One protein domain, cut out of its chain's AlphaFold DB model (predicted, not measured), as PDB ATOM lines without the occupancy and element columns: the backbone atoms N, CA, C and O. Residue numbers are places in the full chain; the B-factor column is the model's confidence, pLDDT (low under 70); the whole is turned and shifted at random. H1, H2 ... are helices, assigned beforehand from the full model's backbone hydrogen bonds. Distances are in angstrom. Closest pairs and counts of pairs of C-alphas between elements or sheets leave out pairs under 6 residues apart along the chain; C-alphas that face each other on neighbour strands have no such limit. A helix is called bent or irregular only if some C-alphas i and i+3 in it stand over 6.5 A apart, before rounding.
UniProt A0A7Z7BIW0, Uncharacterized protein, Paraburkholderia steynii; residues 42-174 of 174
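AT A GLANCE: This is residues 42 to 174 of the 174 residues of an uncharacterized protein of Paraburkholderia steynii (UniProt A0A7Z7BIW0). Two long helices, H1 and H5, lie side by side in opposite directions; bent H6 crosses this pair at a steep tilt, its arm H6a packing on H5 and its arm H6b on H1, and H7 packs on H6a, nearly in line with that arm but in the opposite direction. On the other side H2, H3 and H4 make a small head toward one end of the long axis, loosely joined to the pair. The printed part has 133 residues with seven named helices, H1 to H7 in chain order, and no named strand: an all-helix domain. It is compact, with a radius of gyration of the C-alphas of 16.4 A, yet elongated in outline, spanning 53 by 33 by 28 A.

IN THESE COORDINATES: H1, the longest helix by residues, covers residues 42 to 65 and 34.6 A, from C-alpha 42 at (21.718, -25.932, 41.788). It has a kink of 48 degrees near residue 49 and is irregular: C-alphas 46 and 49 are 7.4 A apart. H5, residues 99 to 118, is 30.1 A long and also irregular, with 7.0 A between C-alphas 100 and 103. By its hydrogen bonds H6, residues 122 to 141, was assigned as one helix, but it is bent, with C-alphas 131 and 134 6.8 A apart; its arms are H6a, residues 122 to 131, and H6b, residues 134 to 141. H7, residues 150 to 172, is 32.8 A long and ends at C-alpha 172, (31.961, -24.565, 62.613). H2 is residues 70 to 76, H3 78 to 83, and H4 85 to 95.

HOW THE PARTS SIT: H1 and H5 touch at a shallow tilt of 8 degrees, opposite ways; their closest C-alphas, Cys 50 and His 110, are 5.7 A apart. H6b touches H1 at its residues 55 to 62 alone, closest at Gln 58 and Phe 141, C-alphas 7.3 A apart. H6a touches H5 at a steep tilt of 62 degrees, closest at the C-alphas of Ala 115 and Pro 122, 5.4 A. H7 touches H6a at a shallow tilt of 25 degrees, opposite ways, with C-alphas of Arg 124 and Ala 164 5.7 A apart. H7 and H1 only just touch, with 3 pairs of C-alphas within 8 A, the closest Trp 44 and Val 158, 6.6 A. H4 is close to H1 but not clearly touching, 7.7 A between the C-alphas of Glu 57 and Phe 94. H2 and H4 only just touch, with 3 pairs of C-alphas within 8 A, closest at Leu 70 and Tyr 95, 6.3 A; H3 and H4 touch only at the corner, closest at Leu 81 and Asn 88, 5.0 A. The helix packing is mostly crossed, but only just: 2 of 6 pairs are at a shallow tilt. Every O i to N i+4 pair is within hydrogen-bond range in H2, H3, H4, H6a, H6b and H7, against 18 of 20 in H1 and 14 of 16 in H5.

THE WHOLE: The C-alphas farthest apart, Glu 75 and Arg 174, are 55.1 A from each other. The printed part has no cut and no long link. Mean pLDDT of the printed part is 92.3, and residues 172 to 174 are under 70.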
ATOM      1  N   PRO A  42      22.841 -25.779  40.864       85.38
ATOM      2  CA  PRO A  42      21.718 -25.932  41.788       85.38
ATOM      3  C   PRO A  42      21.624 -24.776  42.780       85.38
ATOM      4  O   PRO A  42      20.533 -24.289  43.075       85.38
ATOM      5  N   LEU A  43      22.774 -24.245  43.214       88.94
ATOM      6  CA  LEU A  43      22.816 -23.100  44.114       88.94
ATOM      7  C   LEU A  43      22.118 -21.879  43.507       88.94
ATOM      8  O   LEU A  43      21.425 -21.153  44.216       88.94
ATOM      9  N   TRP A  44      22.257 -21.672  42.194       88.38
ATOM     10  CA  TRP A  44      21.581 -20.585  41.485       88.38
ATOM     11  C   TRP A  44      20.058 -20.728  41.540       88.38
ATOM     12  O   TRP A  44      19.349 -19.742  41.747       88.38
ATOM     13  N   VAL A  45      19.551 -21.954  41.385       86.50
ATOM     14  CA  VAL A  45      18.115 -22.250  41.481       86.50
ATOM     15  C   VAL A  45      17.615 -21.945  42.890       86.50
ATOM     16  O   VAL A  45      16.648 -21.200  43.046       86.50
ATOM     17  N   HIS A  46      18.326 -22.413  43.917       87.81
ATOM     18  CA  HIS A  46      17.945 -22.206  45.317       87.81
ATOM     19  C   HIS A  46      17.894 -20.732  45.716       87.81
ATOM     20  O   HIS A  46      16.969 -20.313  46.407       87.81
ATOM     21  N   ILE A  47      18.835 -19.909  45.243       93.88
ATOM     22  CA  ILE A  47      18.858 -18.470  45.556       93.88
ATOM     23  C   ILE A  47      17.984 -17.620  44.620       93.88
ATOM     24  O   ILE A  47      17.879 -16.406  44.819       93.88
ATOM     25  N   THR A  48      17.337 -18.220  43.613       91.38
ATOM     26  CA  THR A  48      16.500 -17.502  42.634       91.38
ATOM     27  C   THR A  48      15.421 -16.620  43.277       91.38
ATOM     28  O   THR A  48      15.268 -15.484  42.826       91.38
ATOM     29  N   PRO A  49      14.724 -17.023  44.360       90.00
ATOM     30  CA  PRO A  49      13.778 -16.139  45.042       90.00
ATOM     31  C   PRO A  49      14.416 -14.845  45.577       90.00
ATOM     32  O   PRO A  49      13.801 -13.779  45.500       90.00
ATOM     33  N   CYS A  50      15.660 -14.905  46.070       94.81
ATOM     34  CA  CYS A  50      16.397 -13.722  46.522       94.81
ATOM     35  C   CYS A  50      16.738 -12.802  45.338       94.81
ATOM     36  O   CYS A  50      16.496 -11.598  45.410       94.81
ATOM     37  N   LEU A  51      17.213 -13.384  44.227       93.44
ATOM     38  CA  LEU A  51      17.540 -12.663  42.987       93.44
ATOM     39  C   LEU A  51      16.306 -11.986  42.366       93.44
ATOM     40  O   LEU A  51      16.366 -10.847  41.895       93.44
ATOM     41  N   ALA A  52      15.167 -12.682  42.361       91.19
ATOM     42  CA  ALA A  52      13.906 -12.154  41.855       91.19
ATOM     43  C   ALA A  52      13.446 -10.959  42.696       91.19
ATOM     44  O   ALA A  52      13.129  -9.902  42.146       91.19
ATOM     45  N   ARG A  53      13.495 -11.086  44.028       92.81
ATOM     46  CA  ARG A  53      13.172  -9.983  44.938       92.81
ATOM     47  C   ARG A  53      14.069  -8.771  44.706       92.81
ATOM     48  O   ARG A  53      13.537  -7.679  44.534       92.81
ATOM     49  N   SER A  54      15.392  -8.941  44.656       93.88
ATOM     50  CA  SER A  54      16.307  -7.814  44.439       93.88
ATOM     51  C   SER A  54      16.066  -7.139  43.089       93.88
ATOM     52  O   SER A  54      16.137  -5.921  42.987       93.88
ATOM     53  N   THR A  55      15.722  -7.907  42.054       93.31
ATOM     54  CA  THR A  55      15.383  -7.368  40.726       93.31
ATOM     55  C   THR A  55      14.090  -6.545  40.767       93.31
ATOM     56  O   THR A  55      14.036  -5.458  40.192       93.31
ATOM     57  N   ILE A  56      13.063  -7.015  41.484       91.31
ATOM     58  CA  ILE A  56      11.817  -6.264  41.697       91.31
ATOM     59  C   ILE A  56      12.098  -4.975  42.473       91.31
ATOM     60  O   ILE A  56      11.677  -3.904  42.047       91.31
ATOM     61  N   GLU A  57      12.837  -5.054  43.581       95.00
ATOM     62  CA  GLU A  57      13.173  -3.883  44.394       95.00
ATOM     63  C   GLU A  57      14.002  -2.855  43.594       95.00
ATOM     64  O   GLU A  57      13.738  -1.659  43.692       95.00
ATOM     65  N   GLN A  58      14.926  -3.288  42.726       94.19
ATOM     66  CA  GLN A  58      15.662  -2.386  41.825       94.19
ATOM     67  C   GLN A  58      14.763  -1.748  40.757       94.19
ATOM     68  O   GLN A  58      14.907  -0.565  40.441       94.19
ATOM     69  N   SER A  59      13.797  -2.498  40.221       92.38
ATOM     70  CA  SER A  59      12.796  -1.953  39.299       92.38
ATOM     71  C   SER A  59      11.951  -0.869  39.972       92.38
ATOM     72  O   SER A  59      11.756   0.204  39.400       92.38
ATOM     73  N   LEU A  60      11.506  -1.111  41.211       94.00
ATOM     74  CA  LEU A  60      10.781  -0.120  42.008       94.00
ATOM     75  C   LEU A  60      11.658   1.099  42.326       94.00
ATOM     76  O   LEU A  60      11.187   2.230  42.221       94.00
ATOM     77  N   ALA A  61      12.934   0.897  42.672       94.88
ATOM     78  CA  ALA A  61      13.883   1.983  42.914       94.88
ATOM     79  C   ALA A  61      14.013   2.894  41.686       94.88
ATOM     80  O   ALA A  61      13.926   4.115  41.807       94.88
ATOM     81  N   ARG A  62      14.142   2.301  40.495       92.44
ATOM     82  CA  ARG A  62      14.210   3.044  39.233       92.44
ATOM     83  C   ARG A  62      12.919   3.804  38.941       92.44
ATOM     84  O   ARG A  62      12.977   4.980  38.612       92.44
ATOM     85  N   GLN A  63      11.761   3.166  39.097       92.69
ATOM     86  CA  GLN A  63      10.471   3.834  38.900       92.69
ATOM     87  C   GLN A  63      10.305   5.027  39.848       92.69
ATOM     88  O   GLN A  63       9.840   6.083  39.424       92.69
ATOM     89  N   ARG A  64      10.733   4.891  41.108       94.44
ATOM     90  CA  ARG A  64      10.750   6.000  42.068       94.44
ATOM     91  C   ARG A  64      11.700   7.120  41.646       94.44
ATOM     92  O   ARG A  64      11.300   8.277  41.716       94.44
ATOM     93  N   ALA A  65      12.905   6.791  41.180       92.06
ATOM     94  CA  ALA A  65      13.858   7.773  40.655       92.06
ATOM     95  C   ALA A  65      13.315   8.508  39.412       92.06
ATOM     96  O   ALA A  65      13.566   9.696  39.232       92.06
ATOM     97  N   ASP A  66      12.496   7.830  38.602       92.50
ATOM     98  CA  ASP A  66      11.775   8.407  37.460       92.50
ATOM     99  C   ASP A  66      10.506   9.198  37.876       92.50
ATOM    100  O   ASP A  66       9.756   9.678  37.023       92.50
ATOM    101  N   GLY A  67      10.243   9.345  39.181       94.19
ATOM    102  CA  GLY A  67       9.143  10.141  39.732       94.19
ATOM    103  C   GLY A  67       7.799   9.417  39.849       94.19
ATOM    104  O   GLY A  67       6.783  10.063  40.111       94.19
ATOM    105  N   VAL A  68       7.754   8.093  39.669       95.25
ATOM    106  CA  VAL A  68       6.521   7.312  39.854       95.25
ATOM    107  C   VAL A  68       6.167   7.262  41.337       95.25
ATOM    108  O   VAL A  68       6.939   6.759  42.153       95.25
ATOM    109  N   THR A  69       4.977   7.747  41.677       95.81
ATOM    110  CA  THR A  69       4.434   7.753  43.046       95.81
ATOM    111  C   THR A  69       3.801   6.412  43.428       95.81
ATOM    112  O   THR A  69       3.512   5.577  42.569       95.81
ATOM    113  N   LEU A  70       3.550   6.200  44.726       94.94
ATOM    114  CA  LEU A  70       2.866   4.998  45.215       94.94
ATOM    115  C   LEU A  70       1.453   4.862  44.627       94.94
ATOM    116  O   LEU A  70       1.048   3.760  44.273       94.94
ATOM    117  N   ASP A  71       0.719   5.966  44.483       95.75
ATOM    118  CA  ASP A  71      -0.638   5.934  43.927       95.75
ATOM    119  C   ASP A  71      -0.618   5.541  42.447       95.75
ATOM    120  O   ASP A  71      -1.358   4.654  42.030       95.75
ATOM    121  N   GLN A  72       0.322   6.091  41.673       95.50
ATOM    122  CA  GLN A  72       0.528   5.683  40.280       95.50
ATOM    123  C   GLN A  72       0.963   4.216  40.163       95.50
ATOM    124  O   GLN A  72       0.545   3.527  39.236       95.50
ATOM    125  N   MET A  73       1.788   3.721  41.093       93.31
ATOM    126  CA  MET A  73       2.160   2.303  41.150       93.31
ATOM    127  C   MET A  73       0.944   1.413  41.428       93.31
ATOM    128  O   MET A  73       0.774   0.369  40.799       93.31
ATOM    129  N   ARG A  74       0.075   1.844  42.348       92.94
ATOM    130  CA  ARG A  74      -1.159   1.134  42.690       92.94
ATOM    131  C   ARG A  74      -2.135   1.074  41.530       92.94
ATOM    132  O   ARG A  74      -2.708   0.020  41.298       92.94
ATOM    133  N   GLU A  75      -2.278   2.159  40.778       93.88
ATOM    134  CA  GLU A  75      -3.081   2.162  39.553       93.88
ATOM    135  C   GLU A  75      -2.498   1.228  38.485       93.88
ATOM    136  O   GLU A  75      -3.238   0.482  37.848       93.88
ATOM    137  N   GLN A  76      -1.173   1.229  38.298       90.12
ATOM    138  CA  GLN A  76      -0.508   0.387  37.295       90.12
ATOM    139  C   GLN A  76      -0.619  -1.111  37.588       90.12
ATOM    140  O   GLN A  76      -0.650  -1.905  36.649       90.12
ATOM    141  N   LEU A  77      -0.651  -1.489  38.869       90.38
ATOM    142  CA  LEU A  77      -0.661  -2.879  39.324       90.38
ATOM    143  C   LEU A  77      -1.947  -3.243  40.080       90.38
ATOM    144  O   LEU A  77      -1.923  -4.119  40.945       90.38
ATOM    145  N   ALA A  78      -3.058  -2.554  39.796       90.25
ATOM    146  CA  ALA A  78      -4.288  -2.642  40.584       90.25
ATOM    147  C   ALA A  78      -4.759  -4.092  40.781       90.25
ATOM    148  O   ALA A  78      -4.991  -4.515  41.914       90.25
ATOM    149  N   ASP A  79      -4.798  -4.879  39.703       89.31
ATOM    150  CA  ASP A  79      -5.227  -6.279  39.744       89.31
ATOM    151  C   ASP A  79      -4.256  -7.164  40.545       89.31
ATOM    152  O   ASP A  79      -4.685  -8.002  41.344       89.31
ATOM    153  N   GLN A  80      -2.938  -6.968  40.391       86.69
ATOM    154  CA  GLN A  80      -1.943  -7.737  41.150       86.69
ATOM    155  C   GLN A  80      -1.952  -7.382  42.641       86.69
ATOM    156  O   GLN A  80      -1.778  -8.255  43.488       86.69
ATOM    157  N   LEU A  81      -2.147  -6.110  42.983       87.31
ATOM    158  CA  LEU A  81      -2.153  -5.645  44.370       87.31
ATOM    159  C   LEU A  81      -3.463  -5.999  45.082       87.31
ATOM    160  O   LEU A  81      -3.437  -6.315  46.271       87.31
ATOM    161  N   ALA A  82      -4.591  -5.991  44.367       87.88
ATOM    162  CA  ALA A  82      -5.882  -6.427  44.895       87.88
ATOM    163  C   ALA A  82      -5.915  -7.940  45.159       87.88
ATOM    164  O   ALA A  82      -6.474  -8.378  46.163       87.88
ATOM    165  N   SER A  83      -5.288  -8.737  44.289       89.00
ATOM    166  CA  SER A  83      -5.225 -10.197  44.434       89.00
ATOM    167  C   SER A  83      -4.134 -10.688  45.395       89.00
ATOM    168  O   SER A  83      -4.158 -11.853  45.789       89.00
ATOM    169  N   ASN A  84      -3.196  -9.824  45.805       89.00
ATOM    170  CA  ASN A  84      -2.083 -10.194  46.677       89.00
ATOM    171  C   ASN A  84      -1.793  -9.122  47.757       89.00
ATOM    172  O   ASN A  84      -0.992  -8.204  47.541       89.00
ATOM    173  N   PRO A  85      -2.391  -9.257  48.960       90.25
ATOM    174  CA  PRO A  85      -2.189  -8.324  50.069       90.25
ATOM    175  C   PRO A  85      -0.734  -8.207  50.537       90.25
ATOM    176  O   PRO A  85      -0.310  -7.127  50.955       90.25
ATOM    177  N   ASP A  86       0.044  -9.289  50.459       88.69
ATOM    178  CA  ASP A  86       1.455  -9.271  50.848       88.69
ATOM    179  C   ASP A  86       2.296  -8.486  49.846       88.69
ATOM    180  O   ASP A  86       3.169  -7.714  50.247       88.69
ATOM    181  N   PHE A  87       1.987  -8.598  48.552       87.56
ATOM    182  CA  PHE A  87       2.615  -7.775  47.526       87.56
ATOM    183  C   PHE A  87       2.257  -6.293  47.700       87.56
ATOM    184  O   PHE A  87       3.135  -5.434  47.628       87.56
ATOM    185  N   ASN A  88       1.003  -5.980  48.044       89.62
ATOM    186  CA  ASN A  88       0.607  -4.606  48.357       89.62
ATOM    187  C   ASN A  88       1.324  -4.047  49.593       89.62
ATOM    188  O   ASN A  88       1.801  -2.905  49.575       89.62
ATOM    189  N   ARG A  89       1.471  -4.850  50.653       92.75
ATOM    190  CA  ARG A  89       2.268  -4.474  51.827       92.75
ATOM    191  C   ARG A  89       3.729  -4.249  51.446       92.75
ATOM    192  O   ARG A  89       4.315  -3.256  51.863       92.75
ATOM    193  N   PHE A  90       4.304  -5.136  50.639       92.31
ATOM    194  CA  PHE A  90       5.674  -5.019  50.149       92.31
ATOM    195  C   PHE A  90       5.900  -3.706  49.388       92.31
ATOM    196  O   PHE A  90       6.806  -2.957  49.751       92.31
ATOM    197  N   VAL A  91       5.055  -3.384  48.402       93.06
ATOM    198  CA  VAL A  91       5.160  -2.131  47.633       93.06
ATOM    199  C   VAL A  91       4.980  -0.921  48.549       93.06
ATOM    200  O   VAL A  91       5.790   0.001  48.514       93.06
ATOM    201  N   THR A  92       3.974  -0.939  49.426       95.19
ATOM    202  CA  THR A  92       3.722   0.157  50.376       95.19
ATOM    203  C   THR A  92       4.931   0.407  51.284       95.19
ATOM    204  O   THR A  92       5.375   1.546  51.415       95.19
ATOM    205  N   ASN A  93       5.520  -0.652  51.846       95.38
ATOM    206  CA  ASN A  93       6.713  -0.565  52.692       95.38
ATOM    207  C   ASN A  93       7.961  -0.140  51.910       95.38
ATOM    208  O   ASN A  93       8.863   0.474  52.468       95.38
ATOM    209  N   PHE A  94       8.060  -0.483  50.628       95.75
ATOM    210  CA  PHE A  94       9.179  -0.043  49.802       95.75
ATOM    211  C   PHE A  94       9.096   1.459  49.496       95.75
ATOM    212  O   PHE A  94      10.106   2.163  49.507       95.75
ATOM    213  N   TYR A  95       7.889   1.969  49.250       95.81
ATOM    214  CA  TYR A  95       7.653   3.385  48.968       95.81
ATOM    215  C   TYR A  95       7.778   4.296  50.195       95.81
ATOM    216  O   TYR A  95       7.963   5.499  50.019       95.81
ATOM    217  N   SER A  96       7.735   3.754  51.416       96.06
ATOM    218  CA  SER A  96       7.999   4.525  52.639       96.06
ATOM    219  C   SER A  96       9.488   4.756  52.919       96.06
ATOM    220  O   SER A  96       9.817   5.613  53.736       96.06
ATOM    221  N   LEU A  97      10.391   4.035  52.241       96.56
ATOM    222  CA  LEU A  97      11.839   4.232  52.377       96.56
ATOM    223  C   LEU A  97      12.259   5.606  51.851       96.56
ATOM    224  O   LEU A  97      11.813   6.027  50.775       96.56
ATOM    225  N   ARG A  98      13.184   6.273  52.547       95.62
ATOM    226  CA  ARG A  98      13.850   7.474  52.025       95.62
ATOM    227  C   ARG A  98      14.777   7.079  50.879       95.62
ATOM    228  O   ARG A  98      15.362   6.002  50.892       95.62
ATOM    229  N   GLU A  99      14.942   7.956  49.892       91.12
ATOM    230  CA  GLU A  99      15.708   7.650  48.672       91.12
ATOM    231  C   GLU A  99      17.136   7.156  48.967       91.12
ATOM    232  O   GLU A  99      17.568   6.147  48.415       91.12
ATOM    233  N   GLY A 100      17.824   7.787  49.925       93.50
ATOM    234  CA  GLY A 100      19.165   7.376  50.355       93.50
ATOM    235  C   GLY A 100      19.238   6.027  51.088       93.50
ATOM    236  O   GLY A 100      20.325   5.471  51.209       93.50
ATOM    237  N   GLU A 101      18.116   5.481  51.567       95.81
ATOM    238  CA  GLU A 101      18.060   4.190  52.277       95.81
ATOM    239  C   GLU A 101      17.910   3.006  51.313       95.81
ATOM    240  O   GLU A 101      18.346   1.895  51.619       95.81
ATOM    241  N   ILE A 102      17.328   3.236  50.131       95.12
ATOM    242  CA  ILE A 102      16.936   2.181  49.185       95.12
ATOM    243  C   ILE A 102      18.109   1.258  48.810       95.12
ATOM    244  O   ILE A 102      17.942   0.041  48.918       95.12
ATOM    245  N   PRO A 103      19.300   1.756  48.408       94.00
ATOM    246  CA  PRO A 103      20.387   0.864  48.004       94.00
ATOM    247  C   PRO A 103      20.856  -0.055  49.139       94.00
ATOM    248  O   PRO A 103      21.172  -1.222  48.904       94.00
ATOM    249  N   GLY A 104      20.880   0.463  50.373       96.12
ATOM    250  CA  GLY A 104      21.260  -0.296  51.563       96.12
ATOM    251  C   GLY A 104      20.240  -1.379  51.905       96.12
ATOM    252  O   GLY A 104      20.619  -2.527  52.121       96.12
ATOM    253  N   GLU A 105      18.950  -1.040  51.872       96.38
ATOM    254  CA  GLU A 105      17.851  -1.971  52.149       96.38
ATOM    255  C   GLU A 105      17.823  -3.151  51.170       96.38
ATOM    256  O   GLU A 105      17.736  -4.304  51.598       96.38
ATOM    257  N   ILE A 106      17.948  -2.886  49.865       95.69
ATOM    258  CA  ILE A 106      17.971  -3.936  48.830       95.69
ATOM    259  C   ILE A 106      19.138  -4.895  49.074       95.69
ATOM    260  O   ILE A 106      18.963  -6.116  49.082       95.69
ATOM    261  N   ARG A 107      20.334  -4.343  49.307       97.44
ATOM    262  CA  ARG A 107      21.543  -5.122  49.590       97.44
ATOM    263  C   ARG A 107      21.364  -5.995  50.828       97.44
ATOM    264  O   ARG A 107      21.559  -7.203  50.743       97.44
ATOM    265  N   GLN A 108      20.963  -5.414  51.957       97.56
ATOM    266  CA  GLN A 108      20.839  -6.145  53.221       97.56
ATOM    267  C   GLN A 108      19.802  -7.268  53.138       97.56
ATOM    268  O   GLN A 108      20.068  -8.385  53.580       97.56
ATOM    269  N   ARG A 109      18.640  -7.016  52.521       96.75
ATOM    270  CA  ARG A 109      17.592  -8.035  52.340       96.75
ATOM    271  C   ARG A 109      18.048  -9.170  51.437       96.75
ATOM    272  O   ARG A 109      17.782 -10.332  51.746       96.75
ATOM    273  N   HIS A 110      18.736  -8.847  50.343       97.75
ATOM    274  CA  HIS A 110      19.309  -9.842  49.440       97.75
ATOM    275  C   HIS A 110      20.344 -10.709  50.158       97.75
ATOM    276  O   HIS A 110      20.238 -11.935  50.143       97.75
ATOM    277  N   VAL A 111      21.307 -10.077  50.831       98.31
ATOM    278  CA  VAL A 111      22.371 -10.761  51.573       98.31
ATOM    279  C   VAL A 111      21.787 -11.665  52.649       98.31
ATOM    280  O   VAL A 111      22.139 -12.838  52.704       98.31
ATOM    281  N   ALA A 112      20.847 -11.166  53.456       98.19
ATOM    282  CA  ALA A 112      20.200 -11.958  54.496       98.19
ATOM    283  C   ALA A 112      19.441 -13.166  53.918       98.19
ATOM    284  O   ALA A 112      19.498 -14.261  54.477       98.19
ATOM    285  N   CYS A 113      18.754 -12.983  52.785       98.00
ATOM    286  CA  CYS A 113      18.050 -14.056  52.088       98.00
ATOM    287  C   CYS A 113      19.020 -15.149  51.611       98.00
ATOM    288  O   CYS A 113      18.819 -16.324  51.914       98.00
ATOM    289  N   VAL A 114      20.101 -14.765  50.927       98.12
ATOM    290  CA  VAL A 114      21.093 -15.714  50.404       98.12
ATOM    291  C   VAL A 114      21.851 -16.403  51.539       98.12
ATOM    292  O   VAL A 114      21.951 -17.625  51.535       98.12
ATOM    293  N   ALA A 115      22.314 -15.655  52.544       97.75
ATOM    294  CA  ALA A 115      23.009 -16.194  53.715       97.75
ATOM    295  C   ALA A 115      22.186 -17.268  54.429       97.75
ATOM    296  O   ALA A 115      22.710 -18.333  54.755       97.75
ATOM    297  N   LYS A 116      20.879 -17.030  54.591       96.25
ATOM    298  CA  LYS A 116      19.954 -18.004  55.174       96.25
ATOM    299  C   LYS A 116      19.850 -19.288  54.346       96.25
ATOM    300  O   LYS A 116      19.807 -20.363  54.929       96.25
ATOM    301  N   ILE A 117      19.778 -19.181  53.018       93.88
ATOM    302  CA  ILE A 117      19.633 -20.343  52.126       93.88
ATOM    303  C   ILE A 117      20.907 -21.183  52.112       93.88
ATOM    304  O   ILE A 117      20.838 -22.406  52.187       93.88
ATOM    305  N   ILE A 118      22.069 -20.536  52.023       93.69
ATOM    306  CA  ILE A 118      23.337 -21.248  51.832       93.69
ATOM    307  C   ILE A 118      24.019 -21.615  53.156       93.69
ATOM    308  O   ILE A 118      24.969 -22.393  53.155       93.69
ATOM    309  N   GLY A 119      23.557 -21.071  54.285       94.00
ATOM    310  CA  GLY A 119      24.142 -21.327  55.602       94.00
ATOM    311  C   GLY A 119      25.535 -20.715  55.777       94.00
ATOM    312  O   GLY A 119      26.394 -21.328  56.401       94.00
ATOM    313  N   ALA A 120      25.775 -19.530  55.208       95.31
ATOM    314  CA  ALA A 120      27.046 -18.808  55.327       95.31
ATOM    315  C   ALA A 120      26.878 -17.494  56.116       95.31
ATOM    316  O   ALA A 120      25.782 -16.929  56.122       95.31
ATOM    317  N   PRO A 121      27.948 -16.963  56.741       96.12
ATOM    318  CA  PRO A 121      27.914 -15.667  57.413       96.12
ATOM    319  C   PRO A 121      27.475 -14.535  56.467       96.12
ATOM    320  O   PRO A 121      27.991 -14.462  55.341       96.12
ATOM    321  N   PRO A 122      26.572 -13.630  56.900       96.56
ATOM    322  CA  PRO A 122      26.113 -12.511  56.080       96.56
ATOM    323  C   PRO A 122      27.251 -11.667  55.504       96.56
ATOM    324  O   PRO A 122      27.162 -11.247  54.358       96.56
ATOM    325  N   GLU A 123      28.347 -11.473  56.236       96.88
ATOM    326  CA  GLU A 123      29.494 -10.664  55.811       96.88
ATOM    327  C   GLU A 123      30.206 -11.265  54.589       96.88
ATOM    328  O   GLU A 123      30.655 -10.542  53.699       96.88
ATOM    329  N   ARG A 124      30.285 -12.600  54.506       96.75
ATOM    330  CA  ARG A 124      30.889 -13.288  53.352       96.75
ATOM    331  C   ARG A 124      29.975 -13.223  52.133       96.75
ATOM    332  O   ARG A 124      30.436 -12.958  51.025       96.75
ATOM    333  N   VAL A 125      28.671 -13.405  52.340       98.25
ATOM    334  CA  VAL A 125      27.666 -13.261  51.274       98.25
ATOM    335  C   VAL A 125      27.621 -11.829  50.751       98.25
ATOM    336  O   VAL A 125      27.511 -11.606  49.546       98.25
ATOM    337  N   ASP A 126      27.754 -10.857  51.645       98.50
ATOM    338  CA  ASP A 126      27.816  -9.441  51.323       98.50
ATOM    339  C   ASP A 126      29.026  -9.092  50.448       98.50
ATOM    340  O   ASP A 126      28.880  -8.405  49.434       98.50
ATOM    341  N   ALA A 127      30.205  -9.636  50.760       98.25
ATOM    342  CA  ALA A 127      31.382  -9.496  49.906       98.25
ATOM    343  C   ALA A 127      31.130 -10.058  48.493       98.25
ATOM    344  O   ALA A 127      31.404  -9.382  47.495       98.25
ATOM    345  N   CYS A 128      30.522 -11.247  48.393       98.25
ATOM    346  CA  CYS A 128      30.139 -11.826  47.105       98.25
ATOM    347  C   CYS A 128      29.133 -10.949  46.348       98.25
ATOM    348  O   CYS A 128      29.267 -10.776  45.134       98.25
ATOM    349  N   TYR A 129      28.147 -10.376  47.048       98.12
ATOM    350  CA  TYR A 129      27.159  -9.470  46.467       98.12
ATOM    351  C   TYR A 129      27.829  -8.234  45.872       98.12
ATOM    352  O   TYR A 129      27.611  -7.924  44.702       98.12
ATOM    353  N   VAL A 130      28.666  -7.549  46.656       97.81
ATOM    354  CA  VAL A 130      29.326  -6.302  46.248       97.81
ATOM    355  C   VAL A 130      30.234  -6.519  45.042       97.81
ATOM    356  O   VAL A 130      30.228  -5.696  44.130       97.81
ATOM    357  N   HIS A 131      31.010  -7.604  45.022       97.19
ATOM    358  CA  HIS A 131      31.973  -7.848  43.947       97.19
ATOM    359  C   HIS A 131      31.340  -8.404  42.671       97.19
ATOM    360  O   HIS A 131      31.764  -8.020  41.584       97.19
ATOM    361  N   ASN A 132      30.330  -9.272  42.779       96.94
ATOM    362  CA  ASN A 132      29.844 -10.022  41.618       96.94
ATOM    363  C   ASN A 132      28.434  -9.620  41.178       96.94
ATOM    364  O   ASN A 132      28.179  -9.511  39.981       96.94
ATOM    365  N   TYR A 133      27.505  -9.384  42.110       95.94
ATOM    366  CA  TYR A 133      26.088  -9.215  41.765       95.94
ATOM    367  C   TYR A 133      25.642  -7.750  41.665       95.94
ATOM    368  O   TYR A 133      24.888  -7.389  40.759       95.94
ATOM    369  N   ALA A 134      26.142  -6.870  42.534       95.38
ATOM    370  CA  ALA A 134      25.833  -5.444  42.481       95.38
ATOM    371  C   ALA A 134      26.229  -4.787  41.138       95.38
ATOM    372  O   ALA A 134      25.393  -4.065  40.585       95.38
ATOM    373  N   PRO A 135      27.413  -5.058  40.542       94.56
ATOM    374  CA  PRO A 135      27.782  -4.490  39.240       94.56
ATOM    375  C   PRO A 135      26.856  -4.947  38.106       94.56
ATOM    376  O   PRO A 135      26.520  -4.173  37.205       94.56
ATOM    377  N   PHE A 136      26.391  -6.198  38.171       94.19
ATOM    378  CA  PHE A 136      25.400  -6.717  37.236       94.19
ATOM    379  C   PHE A 136      24.079  -5.955  37.342       94.19
ATOM    380  O   PHE A 136      23.570  -5.502  36.318       94.19
ATOM    381  N   LEU A 137      23.556  -5.746  38.555       93.31
ATOM    382  CA  LEU A 137      22.331  -4.969  38.764       93.31
ATOM    383  C   LEU A 137      22.488  -3.521  38.286       93.31
ATOM    384  O   LEU A 137      21.612  -3.007  37.595       93.31
ATOM    385  N   GLN A 138      23.619  -2.878  38.580       92.06
ATOM    386  CA  GLN A 138      23.910  -1.526  38.092       92.06
ATOM    387  C   GLN A 138      23.905  -1.456  36.562       92.06
ATOM    388  O   GLN A 138      23.354  -0.519  35.987       92.06
ATOM    389  N   THR A 139      24.469  -2.462  35.893       92.81
ATOM    390  CA  THR A 139      24.470  -2.531  34.427       92.81
ATOM    391  C   THR A 139      23.064  -2.791  33.887       92.81
ATOM    392  O   THR A 139      22.606  -2.079  32.995       92.81
ATOM    393  N   LEU A 140      22.354  -3.769  34.461       92.25
ATOM    394  CA  LEU A 140      21.014  -4.194  34.050       92.25
ATOM    395  C   LEU A 140      19.970  -3.081  34.199       92.25
ATOM    396  O   LEU A 140      19.076  -2.960  33.366       92.25
ATOM    397  N   PHE A 141      20.076  -2.256  35.239       90.25
ATOM    398  CA  PHE A 141      19.154  -1.143  35.480       90.25
ATOM    399  C   PHE A 141      19.708   0.215  35.036       90.25
ATOM    400  O   PHE A 141      19.001   1.220  35.127       90.25
ATOM    401  N   GLY A 142      20.930   0.245  34.508       87.81
ATOM    402  CA  GLY A 142      21.604   1.447  34.039       87.81
ATOM    403  C   GLY A 142      21.243   1.857  32.603       87.81
ATOM    404  O   GLY A 142      20.275   1.366  32.011       87.81
ATOM    405  N   PRO A 143      22.034   2.771  32.010       88.44
ATOM    406  CA  PRO A 143      21.797   3.290  30.661       88.44
ATOM    407  C   PRO A 143      21.961   2.252  29.540       88.44
ATOM    408  O   PRO A 143      21.342   2.394  28.487       88.44
ATOM    409  N   ASN A 144      22.783   1.217  29.749       88.69
ATOM    410  CA  ASN A 144      23.055   0.177  28.754       88.69
ATOM    411  C   ASN A 144      22.791  -1.238  29.310       88.69
ATOM    412  O   ASN A 144      23.732  -1.999  29.539       88.69
ATOM    413  N   PRO A 145      21.514  -1.631  29.478       89.19
ATOM    414  CA  PRO A 145      21.145  -2.929  30.046       89.19
ATOM    415  C   PRO A 145      21.631  -4.123  29.215       89.19
ATOM    416  O   PRO A 145      21.838  -5.206  29.749       89.19
ATOM    417  N   ARG A 146      21.860  -3.935  27.907       89.25
ATOM    418  CA  ARG A 146      22.344  -4.996  27.005       89.25
ATOM    419  C   ARG A 146      23.784  -5.423  27.296       89.25
ATOM    420  O   ARG A 146      24.187  -6.488  26.845       89.25
ATOM    421  N   ALA A 147      24.547  -4.611  28.028       90.19
ATOM    422  CA  ALA A 147      25.891  -4.965  28.471       90.19
ATOM    423  C   ALA A 147      25.894  -5.896  29.700       90.19
ATOM    424  O   ALA A 147      26.953  -6.393  30.082       90.19
ATOM    425  N   ALA A 148      24.739  -6.141  30.331       91.06
ATOM    426  CA  ALA A 148      24.651  -7.002  31.501       91.06
ATOM    427  C   ALA A 148      24.903  -8.467  31.109       91.06
ATOM    428  O   ALA A 148      24.076  -9.115  30.465       91.06
ATOM    429  N   ASN A 149      26.053  -9.009  31.512       90.31
ATOM    430  CA  ASN A 149      26.419 -10.392  31.225       90.31
ATOM    431  C   ASN A 149      25.887 -11.329  32.318       90.31
ATOM    432  O   ASN A 149      26.554 -11.588  33.323       90.31
ATOM    433  N   GLN A 150      24.670 -11.835  32.116       87.69
ATOM    434  CA  GLN A 150      24.008 -12.723  33.070       87.69
ATOM    435  C   GLN A 150      24.779 -14.032  33.288       87.69
ATOM    436  O   GLN A 150      24.859 -14.501  34.420       87.69
ATOM    437  N   LEU A 151      25.363 -14.609  32.231       88.31
ATOM    438  CA  LEU A 151      26.101 -15.868  32.332       88.31
ATOM    439  C   LEU A 151      27.360 -15.705  33.188       88.31
ATOM    440  O   LEU A 151      27.533 -16.449  34.148       88.31
ATOM    441  N   ALA A 152      28.195 -14.706  32.885       89.69
ATOM    442  CA  ALA A 152      29.416 -14.451  33.650       89.69
ATOM    443  C   ALA A 152      29.108 -14.102  35.113       89.69
ATOM    444  O   ALA A 152      29.760 -14.615  36.018       89.69
ATOM    445  N   THR A 153      28.072 -13.288  35.346       91.12
ATOM    446  CA  THR A 153      27.616 -12.935  36.700       91.12
ATOM    447  C   THR A 153      27.180 -14.170  37.474       91.12
ATOM    448  O   THR A 153      27.584 -14.347  38.620       91.12
ATOM    449  N   ARG A 154      26.359 -15.030  36.856       90.94
ATOM    450  CA  ARG A 154      25.894 -16.273  37.474       90.94
ATOM    451  C   ARG A 154      27.072 -17.128  37.912       90.94
ATOM    452  O   ARG A 154      27.101 -17.535  39.065       90.94
ATOM    453  N   THR A 155      28.025 -17.367  37.014       91.25
ATOM    454  CA  THR A 155      29.204 -18.187  37.304       91.25
ATOM    455  C   THR A 155      30.013 -17.601  38.462       91.25
ATOM    456  O   THR A 155      30.148 -18.254  39.491       91.25
ATOM    457  N   ALA A 156      30.449 -16.342  38.353       95.19
ATOM    458  CA  ALA A 156      31.314 -15.721  39.357       95.19
ATOM    459  C   ALA A 156      30.630 -15.575  40.730       95.19
ATOM    460  O   ALA A 156      31.245 -15.789  41.776       95.19
ATOM    461  N   TYR A 157      29.339 -15.229  40.746       96.31
ATOM    462  CA  TYR A 157      28.602 -15.084  41.998       96.31
ATOM    463  C   TYR A 157      28.397 -16.434  42.689       96.31
ATOM    464  O   TYR A 157      28.646 -16.539  43.886       96.31
ATOM    465  N   VAL A 158      28.005 -17.474  41.949       95.38
ATOM    466  CA  VAL A 158      27.833 -18.828  42.499       95.38
ATOM    467  C   VAL A 158      29.148 -19.385  43.036       95.38
ATOM    468  O   VAL A 158      29.159 -19.916  44.143       95.38
ATOM    469  N   GLU A 159      30.251 -19.236  42.298       96.12
ATOM    470  CA  GLU A 159      31.580 -19.674  42.746       96.12
ATOM    471  C   GLU A 159      31.973 -19.004  44.070       96.12
ATOM    472  O   GLU A 159      32.376 -19.685  45.012       96.12
ATOM    473  N   CYS A 160      31.759 -17.690  44.189       98.06
ATOM    474  CA  CYS A 160      32.009 -16.965  45.435       98.06
ATOM    475  C   CYS A 160      31.134 -17.469  46.596       98.06
ATOM    476  O   CYS A 160      31.618 -17.647  47.713       98.06
ATOM    477  N   LEU A 161      29.843 -17.726  46.350       97.69
ATOM    478  CA  LEU A 161      28.931 -18.211  47.390       97.69
ATOM    479  C   LEU A 161      29.286 -19.625  47.873       97.69
ATOM    480  O   LEU A 161      29.127 -19.910  49.060       97.69
ATOM    481  N   LYS A 162      29.788 -20.493  46.987       95.94
ATOM    482  CA  LYS A 162      30.274 -21.829  47.360       95.94
ATOM    483  C   LYS A 162      31.495 -21.749  48.272       95.94
ATOM    484  O   LYS A 162      31.480 -22.365  49.334       95.94
ATOM    485  N   ASP A 163      32.484 -20.920  47.933       96.44
ATOM    486  CA  ASP A 163      33.646 -20.670  48.807       96.44
ATOM    487  C   ASP A 163      33.213 -20.098  50.171       96.44
ATOM    488  O   ASP A 163      33.666 -20.556  51.224       96.44
ATOM    489  N   ALA A 164      32.262 -19.157  50.182       94.94
ATOM    490  CA  ALA A 164      31.713 -18.604  51.420       94.94
ATOM    491  C   ALA A 164      31.051 -19.675  52.308       94.94
ATOM    492  O   ALA A 164      31.216 -19.642  53.533       94.94
ATOM    493  N   GLN A 165      30.325 -20.618  51.700       93.81
ATOM    494  CA  GLN A 165      29.670 -21.734  52.378       93.81
ATOM    495  C   GLN A 165      30.676 -22.767  52.908       93.81
ATOM    496  O   GLN A 165      30.561 -23.198  54.054       93.81
ATOM    497  N   GLU A 166      31.668 -23.167  52.112       92.19
ATOM    498  CA  GLU A 166      32.677 -24.157  52.513       92.19
ATOM    499  C   GLU A 166      33.499 -23.677  53.708       92.19
ATOM    500  O   GLU A 166      33.653 -24.398  54.696       92.19
ATOM    501  N   ARG A 167      33.956 -22.423  53.672       86.69
ATOM    502  CA  ARG A 167      34.692 -21.841  54.797       86.69
ATOM    503  C   ARG A 167      33.832 -21.739  56.054       86.69
ATOM    504  O   ARG A 167      34.359 -21.861  57.151       86.69
ATOM    505  N   ALA A 168      32.522 -21.517  55.921       84.62
ATOM    506  CA  ALA A 168      31.617 -21.478  57.069       84.62
ATOM    507  C   ALA A 168      31.496 -22.847  57.757       84.62
ATOM    508  O   ALA A 168      31.472 -22.913  58.983       84.62
ATOM    509  N   LYS A 169      31.472 -23.935  56.976       82.88
ATOM    510  CA  LYS A 169      31.485 -25.306  57.508       82.88
ATOM    511  C   LYS A 169      32.794 -25.600  58.245       82.88
ATOM    512  O   LYS A 169      32.754 -26.062  59.376       82.88
ATOM    513  N   GLY A 170      33.934 -25.243  57.649       77.06
ATOM    514  CA  GLY A 170      35.246 -25.438  58.276       77.06
ATOM    515  C   GLY A 170      35.462 -24.626  59.562       77.06
ATOM    516  O   GLY A 170      36.173 -25.081  60.453       77.06
ATOM    517  N   ASP A 171      34.835 -23.450  59.678       76.00
ATOM    518  CA  ASP A 171      34.860 -22.637  60.902       76.00
ATOM    519  C   ASP A 171      33.952 -23.214  62.009       76.00
ATOM    520  O   ASP A 171      34.232 -23.009  63.184       76.00
ATOM    521  N   ALA A 172      32.882 -23.940  61.657       69.81
ATOM    522  CA  ALA A 172      31.961 -24.565  62.613       69.81
ATOM    523  C   ALA A 172      32.469 -25.905  63.183       69.81
ATOM    524  O   ALA A 172      31.967 -26.370  64.204       69.81
ATOM    525  N   GLU A 173      33.439 -26.534  62.516       63.94
ATOM    526  CA  GLU A 173      34.046 -27.815  62.909       63.94
ATOM    527  C   GLU A 173      35.298 -27.657  63.798       63.94
ATOM    528  O   GLU A 173      35.866 -28.661  64.237       63.94
ATOM    529  N   ARG A 174      35.738 -26.420  64.064       54.50
ATOM    530  CA  ARG A 174      36.857 -26.087  64.964       54.50
ATOM    531  C   ARG A 174      36.370 -25.601  66.321       54.50
ATOM    532  O   ARG A 174      37.072 -25.914  67.308       54.50
TER     533      ARG A 174